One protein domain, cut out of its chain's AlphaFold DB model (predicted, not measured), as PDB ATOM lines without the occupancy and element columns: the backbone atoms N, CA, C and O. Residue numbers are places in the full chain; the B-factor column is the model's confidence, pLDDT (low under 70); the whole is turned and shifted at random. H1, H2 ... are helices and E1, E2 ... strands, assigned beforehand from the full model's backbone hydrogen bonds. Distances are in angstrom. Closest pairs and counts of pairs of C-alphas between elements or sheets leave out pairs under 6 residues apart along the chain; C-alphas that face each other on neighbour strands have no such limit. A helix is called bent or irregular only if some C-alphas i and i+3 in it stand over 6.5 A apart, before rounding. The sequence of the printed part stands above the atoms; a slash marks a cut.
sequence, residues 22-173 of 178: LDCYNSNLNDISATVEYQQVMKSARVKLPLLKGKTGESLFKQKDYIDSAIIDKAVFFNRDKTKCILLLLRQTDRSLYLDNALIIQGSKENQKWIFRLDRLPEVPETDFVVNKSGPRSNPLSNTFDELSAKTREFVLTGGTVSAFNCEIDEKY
ATOM      1  N   LEU A  22      29.725  11.447 113.555       88.94
ATOM      2  CA  LEU A  22      29.203  11.983 112.306       88.94
ATOM      3  C   LEU A  22      27.859  11.347 111.928       88.94
ATOM      4  O   LEU A  22      26.918  12.074 111.627       88.94
ATOM      5  N   ASP A  23      27.737  10.020 111.993       88.88
ATOM      6  CA  ASP A  23      26.486   9.313 111.678       88.88
ATOM      7  C   ASP A  23      25.367   9.673 112.662       88.88
ATOM      8  O   ASP A  23      24.222   9.910 112.267       88.88
ATOM      9  N   CYS A  24      25.708   9.771 113.948       87.69
ATOM     10  CA  CYS A  24      24.779  10.184 114.993       87.69
ATOM     11  C   CYS A  24      24.314  11.638 114.776       87.69
ATOM     12  O   CYS A  24      23.114  11.911 114.771       87.69
ATOM     13  N   TYR A  25      25.238  12.562 114.481       91.06
ATOM     14  CA  TYR A  25      24.894  13.952 114.163       91.06
ATOM     15  C   TYR A  25      24.040  14.057 112.895       91.06
ATOM     16  O   TYR A  25      23.027  14.749 112.890       91.06
ATOM     17  N   ASN A  26      24.410  13.351 111.823       90.94
ATOM     18  CA  ASN A  26      23.670  13.362 110.561       90.94
ATOM     19  C   ASN A  26      22.243  12.824 110.728       90.94
ATOM     20  O   ASN A  26      21.333  13.332 110.071       90.94
ATOM     21  N   SER A  27      22.039  11.846 111.616       88.81
ATOM     22  CA  SER A  27      20.705  11.341 111.962       88.81
ATOM     23  C   SER A  27      19.859  12.424 112.642       88.81
ATOM     24  O   SER A  27      18.710  12.637 112.263       88.81
ATOM     25  N   ASN A  28      20.458  13.182 113.566       89.56
ATOM     26  CA  ASN A  28      19.781  14.253 114.307       89.56
ATOM     27  C   ASN A  28      19.637  15.560 113.507       89.56
ATOM     28  O   ASN A  28      18.826  16.420 113.850       89.56
ATOM     29  N   LEU A  29      20.415  15.740 112.438       91.44
ATOM     30  CA  LEU A  29      20.425  16.969 111.647       91.44
ATOM     31  C   LEU A  29      19.057  17.272 111.026       91.44
ATOM     32  O   LEU A  29      18.697  18.441 110.897       91.44
ATOM     33  N   ASN A  30      18.284  16.243 110.676       89.31
ATOM     34  CA  ASN A  30      16.927  16.425 110.165       89.31
ATOM     35  C   ASN A  30      16.025  17.093 111.212       89.31
ATOM     36  O   ASN A  30      15.366  18.087 110.897       89.31
ATOM     37  N   ASP A  31      16.079  16.630 112.460       90.75
ATOM     38  CA  ASP A  31      15.295  17.188 113.564       90.75
ATOM     39  C   ASP A  31      15.742  18.612 113.897       90.75
ATOM     40  O   ASP A  31      14.920  19.521 114.022       90.75
ATOM     41  N   ILE A  32      17.060  18.840 113.956       91.50
ATOM     42  CA  ILE A  32      17.633  20.178 114.160       91.50
ATOM     43  C   ILE A  32      17.161  21.123 113.051       91.50
ATOM     44  O   ILE A  32      16.763  22.255 113.339       91.50
ATOM     45  N   SER A  33      17.154  20.664 111.796       95.06
ATOM     46  CA  SER A  33      16.777  21.489 110.648       95.06
ATOM     47  C   SER A  33      15.315  21.944 110.668       95.06
ATOM     48  O   SER A  33      14.984  22.975 110.079       95.06
ATOM     49  N   ALA A  34      14.442  21.233 111.384       95.31
ATOM     50  CA  ALA A  34      13.040  21.599 111.548       95.31
ATOM     51  C   ALA A  34      12.816  22.689 112.617       95.31
ATOM     52  O   ALA A  34      11.729  23.262 112.699       95.31
ATOM     53  N   THR A  35      13.827  23.004 113.435       96.00
ATOM     54  CA  THR A  35      13.705  23.989 114.522       96.00
ATOM     55  C   THR A  35      13.681  25.434 114.019       96.00
ATOM     56  O   THR A  35      14.298  25.788 113.010       96.00
ATOM     57  N   VAL A  36      13.001  26.313 114.765       95.75
ATOM     58  CA  VAL A  36      12.942  27.751 114.459       95.75
ATOM     59  C   VAL A  36      14.332  28.383 114.537       95.75
ATOM     60  O   VAL A  36      14.686  29.189 113.674       95.75
ATOM     61  N   GLU A  37      15.139  28.003 115.529       95.88
ATOM     62  CA  GLU A  37      16.498  28.520 115.702       95.88
ATOM     63  C   GLU A  37      17.370  28.227 114.480       95.88
ATOM     64  O   GLU A  37      18.005  29.140 113.950       95.88
ATOM     65  N   TYR A  38      17.346  26.988 113.980       97.25
ATOM     66  CA  TYR A  38      18.074  26.602 112.773       97.25
ATOM     67  C   TYR A  38      17.652  27.437 111.563       97.25
ATOM     68  O   TYR A  38      18.497  27.998 110.859       97.25
ATOM     69  N   GLN A  39      16.344  27.576 111.335       97.62
ATOM     70  CA  GLN A  39      15.830  28.337 110.196       97.62
ATOM     71  C   GLN A  39      16.238  29.815 110.277       97.62
ATOM     72  O   GLN A  39      16.616  30.414 109.266       97.62
ATOM     73  N   GLN A  40      16.231  30.403 111.478       97.19
ATOM     74  CA  GLN A  40      16.705  31.768 111.713       97.19
ATOM     75  C   GLN A  40      18.205  31.920 111.439       97.19
ATOM     76  O   GLN A  40      18.598  32.891 110.782       97.19
ATOM     77  N   VAL A  41      19.031  30.977 111.905       97.75
ATOM     78  CA  VAL A  41      20.476  30.963 111.631       97.75
ATOM     79  C   VAL A  41      20.719  30.888 110.132       97.75
ATOM     80  O   VAL A  41      21.355  31.785 109.584       97.75
ATOM     81  N   MET A  42      20.170  29.880 109.450       97.81
ATOM     82  CA  MET A  42      20.427  29.653 108.026       97.81
ATOM     83  C   MET A  42      19.915  30.801 107.155       97.81
ATOM     84  O   MET A  42      20.589  31.207 106.207       97.81
ATOM     85  N   LYS A  43      18.758  31.387 107.490       96.94
ATOM     86  CA  LYS A  43      18.256  32.596 106.820       96.94
ATOM     87  C   LYS A  43      19.211  33.777 107.002       96.94
ATOM     88  O   LYS A  43      19.513  34.461 106.029       96.94
ATOM     89  N   SER A  44      19.693  34.016 108.223       96.56
ATOM     90  CA  SER A  44      20.639  35.102 108.507       96.56
ATOM     91  C   SER A  44      21.986  34.867 107.815       96.56
ATOM     92  O   SER A  44      22.529  35.781 107.198       96.56
ATOM     93  N   ALA A  45      22.503  33.639 107.865       95.38
ATOM     94  CA  ALA A  45      23.792  33.257 107.299       95.38
ATOM     95  C   ALA A  45      23.834  33.470 105.782       95.38
ATOM     96  O   ALA A  45      24.755  34.111 105.281       95.38
ATOM     97  N   ARG A  46      22.793  33.039 105.059       93.75
ATOM     98  CA  ARG A  46      22.677  33.249 103.603       93.75
ATOM     99  C   ARG A  46      22.749  34.721 103.193       93.75
ATOM    100  O   ARG A  46      23.225  35.017 102.106       93.75
ATOM    101  N   VAL A  47      22.288  35.635 104.048       92.25
ATOM    102  CA  VAL A  47      22.338  37.082 103.785       92.25
ATOM    103  C   VAL A  47      23.675  37.685 104.216       92.25
ATOM    104  O   VAL A  47      24.224  38.526 103.513       92.25
ATOM    105  N   LYS A  48      24.196  37.288 105.381       91.56
ATOM    106  CA  LYS A  48      25.328  37.968 106.026       91.56
ATOM    107  C   LYS A  48      26.692  37.414 105.637       91.56
ATOM    108  O   LYS A  48      27.615  38.202 105.476       91.56
ATOM    109  N   LEU A  49      26.839  36.097 105.482       90.06
ATOM    110  CA  LEU A  49      28.140  35.487 105.188       90.06
ATOM    111  C   LEU A  49      28.747  35.963 103.857       90.06
ATOM    112  O   LEU A  49      29.943  36.241 103.848       90.06
ATOM    113  N   PRO A  50      27.973  36.160 102.769       87.44
ATOM    114  CA  PRO A  50      28.515  36.725 101.530       87.44
ATOM    115  C   PRO A  50      29.086  38.143 101.669       87.44
ATOM    116  O   PRO A  50      29.875  38.571 100.826       87.44
ATOM    117  N   LEU A  51      28.686  38.872 102.717       86.62
ATOM    118  CA  LEU A  51      29.151  40.228 103.013       86.62
ATOM    119  C   LEU A  51      30.390  40.244 103.915       86.62
ATOM    120  O   LEU A  51      31.017  41.295 104.060       86.62
ATOM    121  N   LEU A  52      30.738  39.110 104.535       85.12
ATOM    122  CA  LEU A  52      31.949  39.004 105.336       85.12
ATOM    123  C   LEU A  52      33.182  39.058 104.433       85.12
ATOM    124  O   LEU A  52      33.196  38.547 103.309       85.12
ATOM    125  N   LYS A  53      34.231  39.677 104.967       83.25
ATOM    126  CA  LYS A  53      35.538  39.778 104.329       83.25
ATOM    127  C   LYS A  53      36.561  39.008 105.149       83.25
ATOM    128  O   LYS A  53      36.489  39.029 106.377       83.25
ATOM    129  N   GLY A  54      37.485  38.339 104.466       77.31
ATOM    130  CA  GLY A  54      38.639  37.697 105.090       77.31
ATOM    131  C   GLY A  54      39.575  38.716 105.740       77.31
ATOM    132  O   GLY A  54      39.384  39.930 105.619       77.31
ATOM    133  N   LYS A  55      40.625  38.225 106.411       75.19
ATOM    134  CA  LYS A  55      41.620  39.078 107.087       75.19
ATOM    135  C   LYS A  55      42.287  40.075 106.130       75.19
ATOM    136  O   LYS A  55      42.623  41.181 106.543       75.19
ATOM    137  N   THR A  56      42.443  39.710 104.860       77.19
ATOM    138  CA  THR A  56      43.044  40.547 103.812       77.19
ATOM    139  C   THR A  56      42.018  41.368 103.015       77.19
ATOM    140  O   THR A  56      42.385  42.114 102.108       77.19
ATOM    141  N   GLY A  57      40.737  41.335 103.404       76.19
ATOM    142  CA  GLY A  57      39.678  42.181 102.846       76.19
ATOM    143  C   GLY A  57      38.959  41.607 101.619       76.19
ATOM    144  O   GLY A  57      37.988  42.212 101.153       76.19
ATOM    145  N   GLU A  58      39.386  40.453 101.104       77.94
ATOM    146  CA  GLU A  58      38.700  39.737 100.028       77.94
ATOM    147  C   GLU A  58      37.368  39.126 100.471       77.94
ATOM    148  O   GLU A  58      37.132  38.832 101.644       77.94
ATOM    149  N   SER A  59      36.485  38.912  99.495       79.38
ATOM    150  CA  SER A  59      35.250  38.164  99.708       79.38
ATOM    151  C   SER A  59      35.567  36.705 100.025       79.38
ATOM    152  O   SER A  59      36.379  36.078  99.348       79.38
ATOM    153  N   LEU A  60      34.860  36.135 101.001       75.25
ATOM    154  CA  LEU A  60      34.951  34.702 101.305       75.25
ATOM    155  C   LEU A  60      34.331  33.814 100.218       75.25
ATOM    156  O   LEU A  60      34.654  32.633 100.132       75.25
ATOM    157  N   PHE A  61      33.421  34.372  99.414       74.38
ATOM    158  CA  PHE A  61      32.674  33.639  98.388       74.38
ATOM    159  C   PHE A  61      33.247  33.824  96.983       74.38
ATOM    160  O   PHE A  61      32.995  32.997  96.114       74.38
ATOM    161  N   LYS A  62      33.995  34.907  96.751       66.81
ATOM    162  CA  LYS A  62      34.590  35.234  95.452       66.81
ATOM    163  C   LYS A  62      36.094  35.383  95.611       66.81
ATOM    164  O   LYS A  62      36.595  36.489  95.815       66.81
ATOM    165  N   GLN A  63      36.794  34.260  95.537       64.69
ATOM    166  CA  GLN A  63      38.251  34.210  95.529       64.69
ATOM    167  C   GLN A  63      38.714  33.723  94.156       64.69
ATOM    168  O   GLN A  63      38.145  32.788  93.606       64.69
ATOM    169  N   LYS A  64      39.733  34.384  93.596       57.25
ATOM    170  CA  LYS A  64      40.208  34.195  92.211       57.25
ATOM    171  C   LYS A  64      40.644  32.754  91.887       57.25
ATOM    172  O   LYS A  64      40.678  32.390  90.723       57.25
ATOM    173  N   ASP A  65      40.960  31.981  92.920       60.06
ATOM    174  CA  ASP A  65      41.535  30.631  92.858       60.06
ATOM    175  C   ASP A  65      40.540  29.525  93.242       60.06
ATOM    176  O   ASP A  65      40.902  28.378  93.513       60.06
ATOM    177  N   TYR A  66      39.272  29.906  93.370       60.81
ATOM    178  CA  TYR A  66      38.193  29.025  93.767       60.81
ATOM    179  C   TYR A  66      37.184  28.962  92.630       60.81
ATOM    180  O   TYR A  66      36.752  29.993  92.111       60.81
ATOM    181  N   ILE A  67      36.803  27.740  92.254       54.66
ATOM    182  CA  ILE A  67      35.824  27.474  91.196       54.66
ATOM    183  C   ILE A  67      34.434  27.766  91.765       54.66
ATOM    184  O   ILE A  67      33.702  26.858  92.143       54.66
ATOM    185  N   ASP A  68      34.104  29.047  91.922       56.12
ATOM    186  CA  ASP A  68      32.740  29.587  91.982       56.12
ATOM    187  C   ASP A  68      31.690  28.816  92.815       56.12
ATOM    188  O   ASP A  68      30.507  28.773  92.482       56.12
ATOM    189  N   SER A  69      32.069  28.206  93.937       67.31
ATOM    190  CA  SER A  69      31.099  27.467  94.751       67.31
ATOM    191  C   SER A  69      31.489  27.422  96.219       67.31
ATOM    192  O   SER A  69      31.566  26.378  96.846       67.31
ATOM    193  N   ALA A  70      31.710  28.582  96.832       81.69
ATOM    194  CA  ALA A  70      31.615  28.617  98.284       81.69
ATOM    195  C   ALA A  70      30.155  28.317  98.684       81.69
ATOM    196  O   ALA A  70      29.251  29.081  98.331       81.69
ATOM    197  N   ILE A  71      29.904  27.214  99.391       89.06
ATOM    198  CA  ILE A  71      28.563  26.850  99.866       89.06
ATOM    199  C   ILE A  71      28.522  26.800 101.387       89.06
ATOM    200  O   ILE A  71      29.451  26.336 102.044       89.06
ATOM    201  N   ILE A  72      27.418  27.271 101.959       93.19
ATOM    202  CA  ILE A  72      27.161  27.105 103.388       93.19
ATOM    203  C   ILE A  72      26.667  25.673 103.588       93.19
ATOM    204  O   ILE A  72      25.650  25.286 103.005       93.19
ATOM    205  N   ASP A  73      27.377  24.900 104.402       95.56
ATOM    206  CA  ASP A  73      26.957  23.554 104.761       95.56
ATOM    207  C   ASP A  73      25.616  23.573 105.511       95.56
ATOM    208  O   ASP A  73      25.288  24.527 106.218       95.56
ATOM    209  N   LYS A  74      24.828  22.501 105.383       95.56
ATOM    210  CA  LYS A  74      23.565  22.374 106.124       95.56
ATOM    211  C   LYS A  74      23.750  22.125 107.628       95.56
ATOM    212  O   LYS A  74      22.784  22.253 108.365       95.56
ATOM    213  N   ALA A  75      24.930  21.734 108.102       96.31
ATOM    214  CA  ALA A  75      25.171  21.547 109.526       96.31
ATOM    215  C   ALA A  75      25.231  22.886 110.261       96.31
ATOM    216  O   ALA A  75      25.902  23.831 109.844       96.31
ATOM    217  N   VAL A  76      24.558  22.919 111.407       96.38
ATOM    218  CA  VAL A  76      24.645  23.998 112.387       96.38
ATOM    219  C   VAL A  76      24.896  23.350 113.738       96.38
ATOM    220  O   VAL A  76      24.085  22.549 114.210       96.38
ATOM    221  N   PHE A  77      26.021  23.675 114.361       94.25
ATOM    222  CA  PHE A  77      26.362  23.143 115.677       94.25
ATOM    223  C   PHE A  77      26.078  24.205 116.725       94.25
ATOM    224  O   PHE A  77      26.792  25.199 116.802       94.25
ATOM    225  N   PHE A  78      25.012  24.025 117.492       93.62
ATOM    226  CA  PHE A  78      24.655  24.939 118.572       93.62
ATOM    227  C   PHE A  78      25.432  24.613 119.847       93.62
ATOM    228  O   PHE A  78      25.793  23.459 120.072       93.62
ATOM    229  N   ASN A  79      25.638  25.618 120.694       92.25
ATOM    230  CA  ASN A  79      25.866  25.370 122.115       92.25
ATOM    231  C   ASN A  79      24.538  25.023 122.820       92.25
ATOM    232  O   ASN A  79      23.454  25.155 122.240       92.25
ATOM    233  N   ARG A  80      24.611  24.608 124.086       90.94
ATOM    234  CA  ARG A  80      23.478  24.088 124.863       90.94
ATOM    235  C   ARG A  80      22.282  25.031 124.924       90.94
ATOM    236  O   ARG A  80      21.144  24.582 124.822       90.94
ATOM    237  N   ASP A  81      22.529  26.326 125.101       93.44
ATOM    238  CA  ASP A  81      21.483  27.350 125.215       93.44
ATOM    239  C   ASP A  81      21.025  27.913 123.851       93.44
ATOM    240  O   ASP A  81      20.109  28.739 123.792       93.44
ATOM    241  N   LYS A  82      21.640  27.458 122.750       94.19
ATOM    242  CA  LYS A  82      21.400  27.912 121.372       94.19
ATOM    243  C   LYS A  82      21.600  29.421 121.174       94.19
ATOM    244  O   LYS A  82      20.983  30.018 120.284       94.19
ATOM    245  N   THR A  83      22.456  30.057 121.973       94.88
ATOM    246  CA  THR A  83      22.851  31.464 121.797       94.88
ATOM    247  C   THR A  83      24.107  31.620 120.946       94.88
ATOM    248  O   THR A  83      24.330  32.691 120.379       94.88
ATOM    249  N   LYS A  84      24.895  30.554 120.786       94.06
ATOM    250  CA  LYS A  84      26.068  30.479 119.912       94.06
ATOM    251  C   LYS A  84      25.918  29.311 118.936       94.06
ATOM    252  O   LYS A  84      25.229  28.326 119.208       94.06
ATOM    253  N   CYS A  85      26.559  29.412 117.777       94.94
ATOM    254  CA  CYS A  85      26.619  28.311 116.826       94.94
ATOM    255  C   CYS A  85      27.920  28.294 116.022       94.94
ATOM    256  O   CYS A  85      28.583  29.318 115.877       94.94
ATOM    257  N   ILE A  86      28.235  27.145 115.437       94.38
ATOM    258  CA  ILE A  86      29.244  26.984 114.394       94.38
ATOM    259  C   ILE A  86      28.551  26.679 113.065       94.38
ATOM    260  O   ILE A  86      27.653  25.837 112.997       94.38
ATOM    261  N   LEU A  87      28.995  27.372 112.020       95.12
ATOM    262  CA  LEU A  87      28.641  27.163 110.621       95.12
ATOM    263  C   LEU A  87      29.885  26.785 109.825       95.12
ATOM    264  O   LEU A  87      30.995  27.190 110.172       95.12
ATOM    265  N   LEU A  88      29.681  26.061 108.728       94.06
ATOM    266  CA  LEU A  88      30.752  25.691 107.809       94.06
ATOM    267  C   LEU A  88      30.517  26.361 106.458       94.06
ATOM    268  O   LEU A  88      29.424  26.275 105.896       94.06
ATOM    269  N   LEU A  89      31.550  27.010 105.933       91.81
ATOM    270  CA  LEU A  89      31.595  27.494 104.560       91.81
ATOM    271  C   LEU A  89      32.601  26.641 103.791       91.81
ATOM    272  O   LEU A  89      33.806  26.732 104.016       91.81
ATOM    273  N   LEU A  90      32.083  25.794 102.913       90.94
ATOM    274  CA  LEU A  90      32.843  24.844 102.116       90.94
ATOM    275  C   LEU A  90      33.291  25.526 100.827       90.94
ATOM    276  O   LEU A  90      32.470  26.168 100.177       90.94
ATOM    277  N   ARG A  91      34.562  25.403 100.448       86.38
ATOM    278  CA  ARG A  91      35.148  26.100  99.299       86.38
ATOM    279  C   ARG A  91      35.996  25.152  98.461       86.38
ATOM    280  O   ARG A  91      36.914  24.520  98.977       86.38
ATOM    281  N   GLN A  92      35.717  25.106  97.162       80.31
ATOM    282  CA  GLN A  92      36.455  24.269  96.217       80.31
ATOM    283  C   GLN A  92      37.505  25.048  95.442       80.31
ATOM    284  O   GLN A  92      37.209  26.098  94.869       80.31
ATOM    285  N   THR A  93      38.728  24.521  95.408       72.75
ATOM    286  CA  THR A  93      39.856  25.158  94.705       72.75
ATOM    287  C   THR A  93      40.006  24.609  93.284       72.75
ATOM    288  O   THR A  93      39.704  23.438  93.038       72.75
ATOM    289  N   ASP A  94      40.511  25.413  92.343       65.56
ATOM    290  CA  ASP A  94      40.999  24.906  91.042       65.56
ATOM    291  C   ASP A  94      42.468  24.468  91.085       65.56
ATOM    292  O   ASP A  94      42.897  23.632  90.289       65.56
ATOM    293  N   ARG A  95      43.240  25.024  92.024       57.00
ATOM    294  CA  ARG A  95      44.707  24.934  92.053       57.00
ATOM    295  C   ARG A  95      45.256  23.536  92.305       57.00
ATOM    296  O   ARG A  95      46.424  23.287  92.017       57.00
ATOM    297  N   SER A  96      44.455  22.623  92.850       59.88
ATOM    298  CA  SER A  96      44.876  21.241  93.067       59.88
ATOM    299  C   SER A  96      43.743  20.249  92.816       59.88
ATOM    300  O   SER A  96      42.577  20.500  93.133       59.88
ATOM    301  N   LEU A  97      44.110  19.078  92.293       59.53
ATOM    302  CA  LEU A  97      43.183  17.980  92.000       59.53
ATOM    303  C   LEU A  97      42.562  17.351  93.260       59.53
ATOM    304  O   LEU A  97      41.692  16.492  93.127       59.53
ATOM    305  N   TYR A  98      43.015  17.736  94.459       65.06
ATOM    306  CA  TYR A  98      42.666  17.030  95.688       65.06
ATOM    307  C   TYR A  98      42.609  17.871  96.972       65.06
ATOM    308  O   TYR A  98      42.378  17.288  98.020       65.06
ATOM    309  N   LEU A  99      42.834  19.190  96.965       70.62
ATOM    310  CA  LEU A  99      42.670  20.020  98.169       70.62
ATOM    311  C   LEU A  99      41.469  20.940  98.017       70.62
ATOM    312  O   LEU A  99      41.405  21.738  97.080       70.62
ATOM    313  N   ASP A 100      40.550  20.836  98.963       83.56
ATOM    314  CA  ASP A 100      39.484  21.799  99.174       83.56
ATOM    315  C   ASP A 100      39.545  22.318 100.603       83.56
ATOM    316  O   ASP A 100      40.213  21.754 101.467       83.56
ATOM    317  N   ASN A 101      38.855  23.418 100.852       86.25
ATOM    318  CA  ASN A 101      38.971  24.131 102.103       86.25
ATOM    319  C   ASN A 101      37.611  24.293 102.779       86.25
ATOM    320  O   ASN A 101      36.597  24.490 102.107       86.25
ATOM    321  N   ALA A 102      37.592  24.289 104.111       89.12
ATOM    322  CA  ALA A 102      36.447  24.780 104.858       89.12
ATOM    323  C   ALA A 102      36.826  25.893 105.841       89.12
ATOM    324  O   ALA A 102      37.797  25.803 106.597       89.12
ATOM    325  N   LEU A 103      35.982  26.925 105.874       89.12
ATOM    326  CA  LEU A 103      35.994  27.943 106.916       89.12
ATOM    327  C   LEU A 103      34.976  27.596 107.987       89.12
ATOM    328  O   LEU A 103      33.806  27.336 107.700       89.12
ATOM    329  N   ILE A 104      35.428  27.669 109.231       90.88
ATOM    330  CA  ILE A 104      34.581  27.509 110.402       90.88
ATOM    331  C   ILE A 104      34.196  28.896 110.898       90.88
ATOM    332  O   ILE A 104      35.049  29.682 111.301       90.88
ATOM    333  N   ILE A 105      32.903  29.189 110.866       91.19
ATOM    334  CA  ILE A 105      32.354  30.508 111.165       91.19
ATOM    335  C   ILE A 105      31.552  30.416 112.455       91.19
ATOM    336  O   ILE A 105      30.633  29.605 112.562       91.19
ATOM    337  N   GLN A 106      31.862  31.272 113.427       92.62
ATOM    338  CA  GLN A 106      31.089  31.346 114.662       92.62
ATOM    339  C   GLN A 106      29.943  32.346 114.516       92.62
ATOM    340  O   GLN A 106      30.119  33.458 114.016       92.62
ATOM    341  N   GLY A 107      28.764  31.944 114.979       94.06
ATOM    342  CA  GLY A 107      27.595  32.792 115.149       94.06
ATOM    343  C   GLY A 107      27.288  33.033 116.625       94.06
ATOM    344  O   GLY A 107      27.423  32.126 117.442       94.06
ATOM    345  N   SER A 108      26.840  34.238 116.965       94.75
ATOM    346  CA  SER A 108      26.304  34.594 118.284       94.75
ATOM    347  C   SER A 108      24.986  35.349 118.140       94.75
ATOM    348  O   SER A 108      24.784  36.124 117.201       94.75
ATOM    349  N   LYS A 109      24.065  35.126 119.073       95.81
ATOM    350  CA  LYS A 109      22.789  35.830 119.142       95.81
ATOM    351  C   LYS A 109      22.944  37.069 120.017       95.81
ATOM    352  O   LYS A 109      22.983  36.982 121.236       95.81
ATOM    353  N   GLU A 110      22.984  38.237 119.387       94.19
ATOM    354  CA  GLU A 110      23.138  39.535 120.050       94.19
ATOM    355  C   GLU A 110      21.917  40.401 119.753       94.19
ATOM    356  O   GLU A 110      21.546  40.579 118.591       94.19
ATOM    357  N   ASN A 111      21.255  40.927 120.789       93.50
ATOM    358  CA  ASN A 111      20.033  41.730 120.639       93.50
ATOM    359  C   ASN A 111      18.998  41.051 119.716       93.50
ATOM    360  O   ASN A 111      18.457  41.667 118.796       93.50
ATOM    361  N   GLN A 112      18.780  39.746 119.931       92.38
ATOM    362  CA  GLN A 112      17.887  38.880 119.145       92.38
ATOM    363  C   GLN A 112      18.268  38.698 117.661       92.38
ATOM    364  O   GLN A 112      17.479  38.160 116.885       92.38
ATOM    365  N   LYS A 113      19.479  39.087 117.249       94.19
ATOM    366  CA  LYS A 113      19.977  38.946 115.875       94.19
ATOM    367  C   LYS A 113      21.231  38.080 115.843       94.19
ATOM    368  O   LYS A 113      22.123  38.233 116.664       94.19
ATOM    369  N   TRP A 114      21.325  37.208 114.844       96.44
ATOM    370  CA  TRP A 114      22.528  36.406 114.609       96.44
ATOM    371  C   TRP A 114      23.637  37.250 113.992       96.44
ATOM    372  O   TRP A 114      23.452  37.797 112.902       96.44
ATOM    373  N   ILE A 115      24.770  37.355 114.671       94.44
ATOM    374  CA  ILE A 115      26.005  37.988 114.209       94.44
ATOM    375  C   ILE A 115      27.005  36.880 113.901       94.44
ATOM    376  O   ILE A 115      27.081  35.916 114.651       94.44
ATOM    377  N   PHE A 116      27.744  37.002 112.799       92.94
ATOM    378  CA  PHE A 116      28.724  36.002 112.376       92.94
ATOM    379  C   PHE A 116      30.105  36.633 112.303       92.94
ATOM    380  O   PHE A 116      30.234  37.752 111.803       92.94
ATOM    381  N   ARG A 117      31.111  35.920 112.804       87.38
ATOM    382  CA  ARG A 117      32.494  36.390 112.896       87.38
ATOM    383  C   ARG A 117      33.458  35.307 112.413       87.38
ATOM    384  O   ARG A 117      33.195  34.114 112.581       87.38
ATOM    385  N   LEU A 118      34.550  35.748 111.790       79.88
ATOM    386  CA  LEU A 118      35.678  34.891 111.399       79.88
ATOM    387  C   LEU A 118      36.747  34.872 112.490       79.88
ATOM    388  O   LEU A 118      37.383  33.854 112.736       79.88
ATOM    389  N   ASP A 119      36.926  36.015 113.139       71.19
ATOM    390  CA  ASP A 119      37.718  36.196 114.335       71.19
ATOM    391  C   ASP A 119      36.928  35.684 115.542       71.19
ATOM    392  O   ASP A 119      35.866  36.194 115.903       71.19
ATOM    393  N   ARG A 120      37.439  34.621 116.158       69.81
ATOM    394  CA  ARG A 120      36.847  34.035 117.359       69.81
ATOM    395  C   ARG A 120      37.907  33.645 118.374       69.81
ATOM    396  O   ARG A 120      39.084  33.543 118.042       69.81
ATOM    397  N   LEU A 121      37.456  33.412 119.603       60.91
ATOM    398  CA  LEU A 121      38.255  32.861 120.691       60.91
ATOM    399  C   LEU A 121      37.649  31.510 121.129       60.91
ATOM    400  O   LEU A 121      36.461  31.487 121.454       60.91
ATOM    401  N   PRO A 122      38.430  30.409 121.152       70.00
ATOM    402  CA  PRO A 122      39.802  30.318 120.641       70.00
ATOM    403  C   PRO A 122      39.850  30.497 119.116       70.00
ATOM    404  O   PRO A 122      38.904  30.133 118.414       70.00
ATOM    405  N   GLU A 123      40.948  31.062 118.607       74.38
ATOM    406  CA  GLU A 123      41.160  31.161 117.161       74.38
ATOM    407  C   GLU A 123      41.262  29.749 116.587       74.38
ATOM    408  O   GLU A 123      42.038  28.924 117.072       74.38
ATOM    409  N   VAL A 124      40.476  29.469 115.551       69.56
ATOM    410  CA  VAL A 124      40.598  28.221 114.802       69.56
ATOM    411  C   VAL A 124      40.936  28.569 113.370       69.56
ATOM    412  O   VAL A 124      40.197  29.340 112.750       69.56
ATOM    413  N   PRO A 125      42.057  28.040 112.860       66.56
ATOM    414  CA  PRO A 125      42.512  28.370 111.532       66.56
ATOM    415  C   PRO A 125      41.538  27.833 110.486       66.56
ATOM    416  O   PRO A 125      40.839  26.834 110.672       66.56
ATOM    417  N   GLU A 126      41.549  28.503 109.345       76.62
ATOM    418  CA  GLU A 126      41.121  27.918 108.086       76.62
ATOM    419  C   GLU A 126      41.764  26.531 107.913       76.62
ATOM    420  O   GLU A 126      42.962  26.372 108.143       76.62
ATOM    421  N   THR A 127      40.958  25.517 107.582       78.44
ATOM    422  CA  THR A 127      41.418  24.122 107.541       78.44
ATOM    423  C   THR A 127      41.280  23.559 106.134       78.44
ATOM    424  O   THR A 127      40.180  23.512 105.575       78.44
ATOM    425  N   ASP A 128      42.404  23.104 105.585       79.62
ATOM    426  CA  ASP A 128      42.458  22.400 104.309       79.62
ATOM    427  C   ASP A 128      42.169  20.911 104.504       79.62
ATOM    428  O   ASP A 128      42.704  20.258 105.402       79.62
ATOM    429  N   PHE A 129      41.343  20.360 103.621       81.88
ATOM    430  CA  PHE A 129      41.002  18.948 103.586       81.88
ATOM    431  C   PHE A 129      41.388  18.357 102.235       81.88
ATOM    432  O   PHE A 129      41.095  18.908 101.173       81.88
ATOM    433  N   VAL A 130      42.007  17.178 102.275       79.62
ATOM    434  CA  VAL A 130      42.198  16.382 101.062       79.62
ATOM    435  C   VAL A 130      40.841  15.807 100.663       79.62
ATOM    436  O   VAL A 130      40.259  15.056 101.441       79.62
ATOM    437  N   VAL A 131      40.334  16.144  99.483       77.88
ATOM    438  CA  VAL A 131      39.048  15.699  98.932       77.88
ATOM    439  C   VAL A 131      39.282  15.208  97.516       77.88
ATOM    440  O   VAL A 131      39.859  15.922  96.700       77.88
ATOM    441  N   ASN A 132      38.851  13.990  97.200       72.06
ATOM    442  CA  ASN A 132      39.044  13.475  95.851       72.06
ATOM    443  C   ASN A 132      38.080  14.186  94.897       72.06
ATOM    444  O   ASN A 132      36.875  14.170  95.113       72.06
ATOM    445  N   LYS A 133      38.595  14.792  93.820       67.75
ATOM    446  CA  LYS A 133      37.760  15.502  92.826       67.75
ATOM    447  C   LYS A 133      37.405  14.688  91.593       67.75
ATOM    448  O   LYS A 133      36.609  15.117  90.766       67.75
ATOM    449  N   SER A 134      37.994  13.506  91.459       66.50
ATOM    450  CA  SER A 134      37.715  12.590  90.361       66.50
ATOM    451  C   SER A 134      37.684  11.151  90.864       66.50
ATOM    452  O   SER A 134      38.465  10.765  91.730       66.50
ATOM    453  N   GLY A 135      36.738  10.378  90.334       64.50
ATOM    454  CA  GLY A 135      36.617   8.941  90.568       64.50
ATOM    455  C   GLY A 135      36.999   8.147  89.316       64.50
ATOM    456  O   GLY A 135      37.224   8.736  88.253       64.50
ATOM    457  N   PRO A 136      37.057   6.806  89.403       64.31
ATOM    458  CA  PRO A 136      37.197   5.952  88.229       64.31
ATOM    459  C   PRO A 136      36.127   6.284  87.181       64.31
ATOM    460  O   PRO A 136      35.001   6.621  87.538       64.31
ATOM    461  N   ARG A 137      36.414   6.110  85.882       63.88
ATOM    462  CA  ARG A 137      35.401   6.299  84.818       63.88
ATOM    463  C   ARG A 137      34.126   5.473  85.039       63.88
ATOM    464  O   ARG A 137      33.062   5.876  84.587       63.88
ATOM    465  N   SER A 138      34.244   4.330  85.715       66.88
ATOM    466  CA  SER A 138      33.129   3.452  86.082       66.88
ATOM    467  C   SER A 138      32.295   3.958  87.263       66.88
ATOM    468  O   SER A 138      31.182   3.479  87.447       66.88
ATOM    469  N   ASN A 139      32.817   4.894  88.058       59.84
ATOM    470  CA  ASN A 139      32.134   5.502  89.195       59.84
ATOM    471  C   ASN A 139      32.651   6.941  89.419       59.84
ATOM    472  O   ASN A 139      33.498   7.162  90.294       59.84
ATOM    473  N   PRO A 140      32.228   7.916  88.590       61.78
ATOM    474  CA  PRO A 140      32.625   9.308  88.771       61.78
ATOM    475  C   PRO A 140      32.098   9.833  90.113       61.78
ATOM    476  O   PRO A 140      30.997   9.485  90.535       61.78
ATOM    477  N   LEU A 141      32.873  10.685  90.785       65.19
ATOM    478  CA  LEU A 141      32.431  11.302  92.035       65.19
ATOM    479  C   LEU A 141      31.284  12.273  91.744       65.19
ATOM    480  O   LEU A 141      31.416  13.168  90.913       65.19
ATOM    481  N   SER A 142      30.150  12.065  92.412       58.69
ATOM    482  CA  SER A 142      28.911  12.795  92.139       58.69
ATOM    483  C   SER A 142      28.852  14.172  92.798       58.69
ATOM    484  O   SER A 142      28.119  15.027  92.311       58.69
ATOM    485  N   ASN A 143      29.588  14.399  93.894       68.50
ATOM    486  CA  ASN A 143      29.607  15.688  94.586       68.50
ATOM    487  C   ASN A 143      30.788  15.807  95.566       68.50
ATOM    488  O   ASN A 143      30.771  15.264  96.669       68.50
ATOM    489  N   THR A 144      31.804  16.568  95.185       75.81
ATOM    490  CA  THR A 144      32.991  16.861  96.003       75.81
ATOM    491  C   THR A 144      32.668  17.628  97.291       75.81
ATOM    492  O   THR A 144      33.399  17.516  98.274       75.81
ATOM    493  N   PHE A 145      31.539  18.350  97.353       84.69
ATOM    494  CA  PHE A 145      31.113  19.010  98.591       84.69
ATOM    495  C   PHE A 145      30.649  18.043  99.669       84.69
ATOM    496  O   PHE A 145      30.799  18.370 100.839       84.69
ATOM    497  N   ASP A 146      30.106  16.878  99.316       87.00
ATOM    498  CA  ASP A 146      29.604  15.937 100.321       87.00
ATOM    499  C   ASP A 146      30.759  15.301 101.104       87.00
ATOM    500  O   ASP A 146      30.685  15.176 102.327       87.00
ATOM    501  N   GLU A 147      31.864  14.975 100.423       87.44
ATOM    502  CA  GLU A 147      33.081  14.485 101.081       87.44
ATOM    503  C   GLU A 147      33.714  15.579 101.954       87.44
ATOM    504  O   GLU A 147      34.037  15.325 103.117       87.44
ATOM    505  N   LEU A 148      33.845  16.801 101.427       89.31
ATOM    506  CA  LEU A 148      34.357  17.939 102.192       89.31
ATOM    507  C   LEU A 148      33.496  18.207 103.433       89.31
ATOM    508  O   LEU A 148      34.008  18.306 104.545       89.31
ATOM    509  N   SER A 149      32.178  18.255 103.246       92.38
ATOM    510  CA  SER A 149      31.179  18.420 104.296       92.38
ATOM    511  C   SER A 149      31.341  17.377 105.399       92.38
ATOM    512  O   SER A 149      31.444  17.734 106.572       92.38
ATOM    513  N   ALA A 150      31.419  16.094 105.034       91.38
ATOM    514  CA  ALA A 150      31.591  15.003 105.985       91.38
ATOM    515  C   ALA A 150      32.868  15.174 106.821       91.38
ATOM    516  O   ALA A 150      32.796  15.142 108.050       91.38
ATOM    517  N   LYS A 151      34.009  15.443 106.170       90.75
ATOM    518  CA  LYS A 151      35.301  15.629 106.849       90.75
ATOM    519  C   LYS A 151      35.307  16.840 107.771       90.75
ATOM    520  O   LYS A 151      35.790  16.756 108.898       90.75
ATOM    521  N   THR A 152      34.746  17.964 107.331       92.38
ATOM    522  CA  THR A 152      34.689  19.171 108.160       92.38
ATOM    523  C   THR A 152      33.740  18.997 109.348       92.38
ATOM    524  O   THR A 152      34.068  19.417 110.457       92.38
ATOM    525  N   ARG A 153      32.579  18.351 109.166       93.50
ATOM    526  CA  ARG A 153      31.667  18.043 110.280       93.50
ATOM    527  C   ARG A 153      32.317  17.105 111.288       93.50
ATOM    528  O   ARG A 153      32.200  17.348 112.485       93.50
ATOM    529  N   GLU A 154      33.005  16.066 110.816       91.44
ATOM    530  CA  GLU A 154      33.760  15.158 111.678       91.44
ATOM    531  C   GLU A 154      34.808  15.925 112.485       91.44
ATOM    532  O   GLU A 154      34.786  15.847 113.710       91.44
ATOM    533  N   PHE A 155      35.620  16.760 111.828       90.94
ATOM    534  CA  PHE A 155      36.591  17.629 112.495       90.94
ATOM    535  C   PHE A 155      35.953  18.472 113.607       90.94
ATOM    536  O   PHE A 155      36.479  18.522 114.720       90.94
ATOM    537  N   VAL A 156      34.793  19.089 113.344       91.19
ATOM    538  CA  VAL A 156      34.082  19.885 114.356       91.19
ATOM    539  C   VAL A 156      33.589  19.030 115.528       91.19
ATOM    540  O   VAL A 156      33.781  19.391 116.690       91.19
ATOM    541  N   LEU A 157      33.004  17.867 115.247       90.31
ATOM    542  CA  LEU A 157      32.470  16.946 116.258       90.31
ATOM    543  C   LEU A 157      33.555  16.290 117.126       90.31
ATOM    544  O   LEU A 157      33.284  15.879 118.259       90.31
ATOM    545  N   THR A 158      34.774  16.164 116.601       87.81
ATOM    546  CA  THR A 158      35.919  15.580 117.312       87.81
ATOM    547  C   THR A 158      36.875  16.621 117.889       87.81
ATOM    548  O   THR A 158      37.779  16.263 118.637       87.81
ATOM    549  N   GLY A 159      36.697  17.908 117.578       84.12
ATOM    550  CA  GLY A 159      37.494  18.978 118.178       84.12
ATOM    551  C   GLY A 159      37.323  19.018 119.698       84.12
ATOM    552  O   GLY A 159      36.213  18.871 120.207       84.12
ATOM    553  N   GLY A 160      38.432  19.176 120.426       69.00
ATOM    554  CA  GLY A 160      38.450  19.293 121.890       69.00
ATOM    555  C   GLY A 160      38.269  17.994 122.692       69.00
ATOM    556  O   GLY A 160      38.756  17.922 123.819       69.00
ATOM    557  N   THR A 161      37.663  16.938 122.131       65.19
ATOM    558  CA  THR A 161      37.291  15.718 122.885       65.19
ATOM    559  C   THR A 161      37.927  14.423 122.379       65.19
ATOM    560  O   THR A 161      38.047  14.184 121.185       65.19
ATOM    561  N   VAL A 162      38.244  13.525 123.327       53.50
ATOM    562  CA  VAL A 162      38.641  12.116 123.094       53.50
ATOM    563  C   VAL A 162      37.446  11.154 123.261       53.50
ATOM    564  O   VAL A 162      37.545   9.967 122.952       53.50
ATOM    565  N   SER A 163      36.296  11.619 123.775       53.41
ATOM    566  CA  SER A 163      35.166  10.729 124.069       53.41
ATOM    567  C   SER A 163      34.341  10.414 122.816       53.41
ATOM    568  O   SER A 163      33.936  11.297 122.063       53.41
ATOM    569  N   ALA A 164      34.066   9.125 122.614       54.25
ATOM    570  CA  ALA A 164      33.295   8.588 121.491       54.25
ATOM    571  C   ALA A 164      31.767   8.602 121.721       54.25
ATOM    572  O   ALA A 164      31.035   7.963 120.969       54.25
ATOM    573  N   PHE A 165      31.286   9.275 122.772       53.06
ATOM    574  CA  PHE A 165      29.881   9.246 123.182       53.06
ATOM    575  C   PHE A 165      29.249  10.634 123.038       53.06
ATOM    576  O   PHE A 165      29.825  11.622 123.489       53.06
ATOM    577  N   ASN A 166      28.060  10.657 122.427       70.50
ATOM    578  CA  ASN A 166      27.245  11.814 122.028       70.50
ATOM    579  C   ASN A 166      27.710  12.519 120.738       70.50
ATOM    580  O   ASN A 166      28.898  12.614 120.437       70.50
ATOM    581  N   CYS A 167      26.742  13.009 119.956       82.56
ATOM    582  CA  CYS A 167      26.950  13.778 118.719       82.56
ATOM    583  C   CYS A 167      26.978  15.296 118.952       82.56
ATOM    584  O   CYS A 167      26.655  16.076 118.057       82.56
ATOM    585  N   GLU A 168      27.285  15.706 120.176       86.06
ATOM    586  CA  GLU A 168      27.419  17.106 120.563       86.06
ATOM    587  C   GLU A 168      28.869  17.554 120.369       86.06
ATOM    588  O   GLU A 168      29.808  16.753 120.454       86.06
ATOM    589  N   ILE A 169      29.048  18.842 120.090       87.88
ATOM    590  CA  ILE A 169      30.373  19.453 119.998       87.88
ATOM    591  C   ILE A 169      30.905  19.767 121.399       87.88
ATOM    592  O   ILE A 169      30.134  20.007 122.325       87.88
ATOM    593  N   ASP A 170      32.227  19.802 121.561       88.44
ATOM    594  CA  ASP A 170      32.840  20.275 122.803       88.44
ATOM    595  C   ASP A 170      32.677  21.794 122.932       88.44
ATOM    596  O   ASP A 170      33.453  22.574 122.378       88.44
ATOM    597  N   GLU A 171      31.654  22.226 123.663       88.25
ATOM    598  CA  GLU A 171      31.361  23.649 123.836       88.25
ATOM    599  C   GLU A 171      32.526  24.430 124.438       88.25
ATOM    600  O   GLU A 171      32.779  25.555 124.015       88.25
ATOM    601  N   LYS A 172      33.282  23.828 125.363       86.50
ATOM    602  CA  LYS A 172      34.430  24.495 125.982       86.50
ATOM    603  C   LYS A 172      35.519  24.767 124.952       86.50
ATOM    604  O   LYS A 172      36.127  25.836 124.966       86.50
ATOM    605  N   TYR A 173      35.757  23.815 124.056       87.38
ATOM    606  CA  TYR A 173      36.707  23.989 122.963       87.38
ATOM    607  C   TYR A 173      36.206  24.993 121.916       87.38
ATOM    608  O   TYR A 173      36.968  25.853 121.481       87.38
TER     609      TYR A 173
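This is residues 22 to 173 of the 178 residues of an uncharacterized protein of Sphingobacteriaceae bacterium (UniProt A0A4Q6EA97). A strongly twisted antiparallel sheet of five strands curls round two helices, H2 in the hollow between E1 and E4 and H3 in the hollow from E1 to E5, so that the sheet lies between them. H1 meets H3 at a corner, with its residue 22 alone, and only grazes the sheet, while residues 135 to 140 stick out as a free loop. The printed part has 152 residues with three named helices and five named strands, in the order H1 H2 E1 E2 E3 E4 E5 H3, of mixed class, helices and strands. The sheet is branched at E3, and the whole is compact, with a radius of gyration of the C-alphas of 15.7 A and spans of 49 by 39 by 28 A.

H1, residues 22 to 33, and H2, residues 36 to 51, are close but not clearly touching, with their closest C-alphas, Ile 32 and Tyr 38, 6.6 A apart. Strands E1, residues 71 to 78, E2, 84 to 92, E3, 99 to 110, and E4, 113 to 117, form a meander, each the antiparallel neighbour of the one before. Within hydrogen-bond range are N 73 and O 88 of E1 and E2, 2.9 A, N 87 and O 105 of E2 and E3, 2.8 A, and N 115 and O 108 of E3 and E4, 2.8 A. H2 is on the sheet, its Ser 44 and Trp 114 of E4 being their closest C-alphas, 6.5 A. E5, residues 127 to 130, is antiparallel to E3 on the same side as E4, with N 129 and O 100 at 2.8 A. H3, residues 144 to 158, is on the sheet, and its closest C-alphas to E3 are Thr 152 and Ala 102, 6.7 A. H1 touches H3 with residue 22 alone, Leu 22 to Glu 154, C-alphas 5.6 A apart, about perpendicular at 81 degrees. In H3 every O i to N i+4 pair is within hydrogen-bond range; in H1 6 of 8 are, in H2 9 of 12.

H1 begins at C-alpha 22, (29.203, 11.983, 112.306), and spans 15.7 A; H2 spans 23.4 A, with a kink of 30 degrees near residue 45. H1 and H2 are only just irregular, C-alphas 27 to 30 and 47 to 50 each 6.6 A apart. E1, 19.2 A long, bends by 62 degrees at residue 74; E2 spans 26.6 A, E3 35.2 A, E4 13.1 A and E5 10.1 A. H3 spans 21.5 A and ends at C-alpha 158, (35.919, 15.580, 117.312).

The farthest C-alphas, Asn 111 and Ser 138, are 53.2 A apart, and the printed part has no cut. The links H2 to E1 and E5 to H3 are long, with 19 and 13 residues. Mean pLDDT of the printed part is 82.5; 34 residues are under 70, among them 62 to 69, 133 to 143 and 160 to 165.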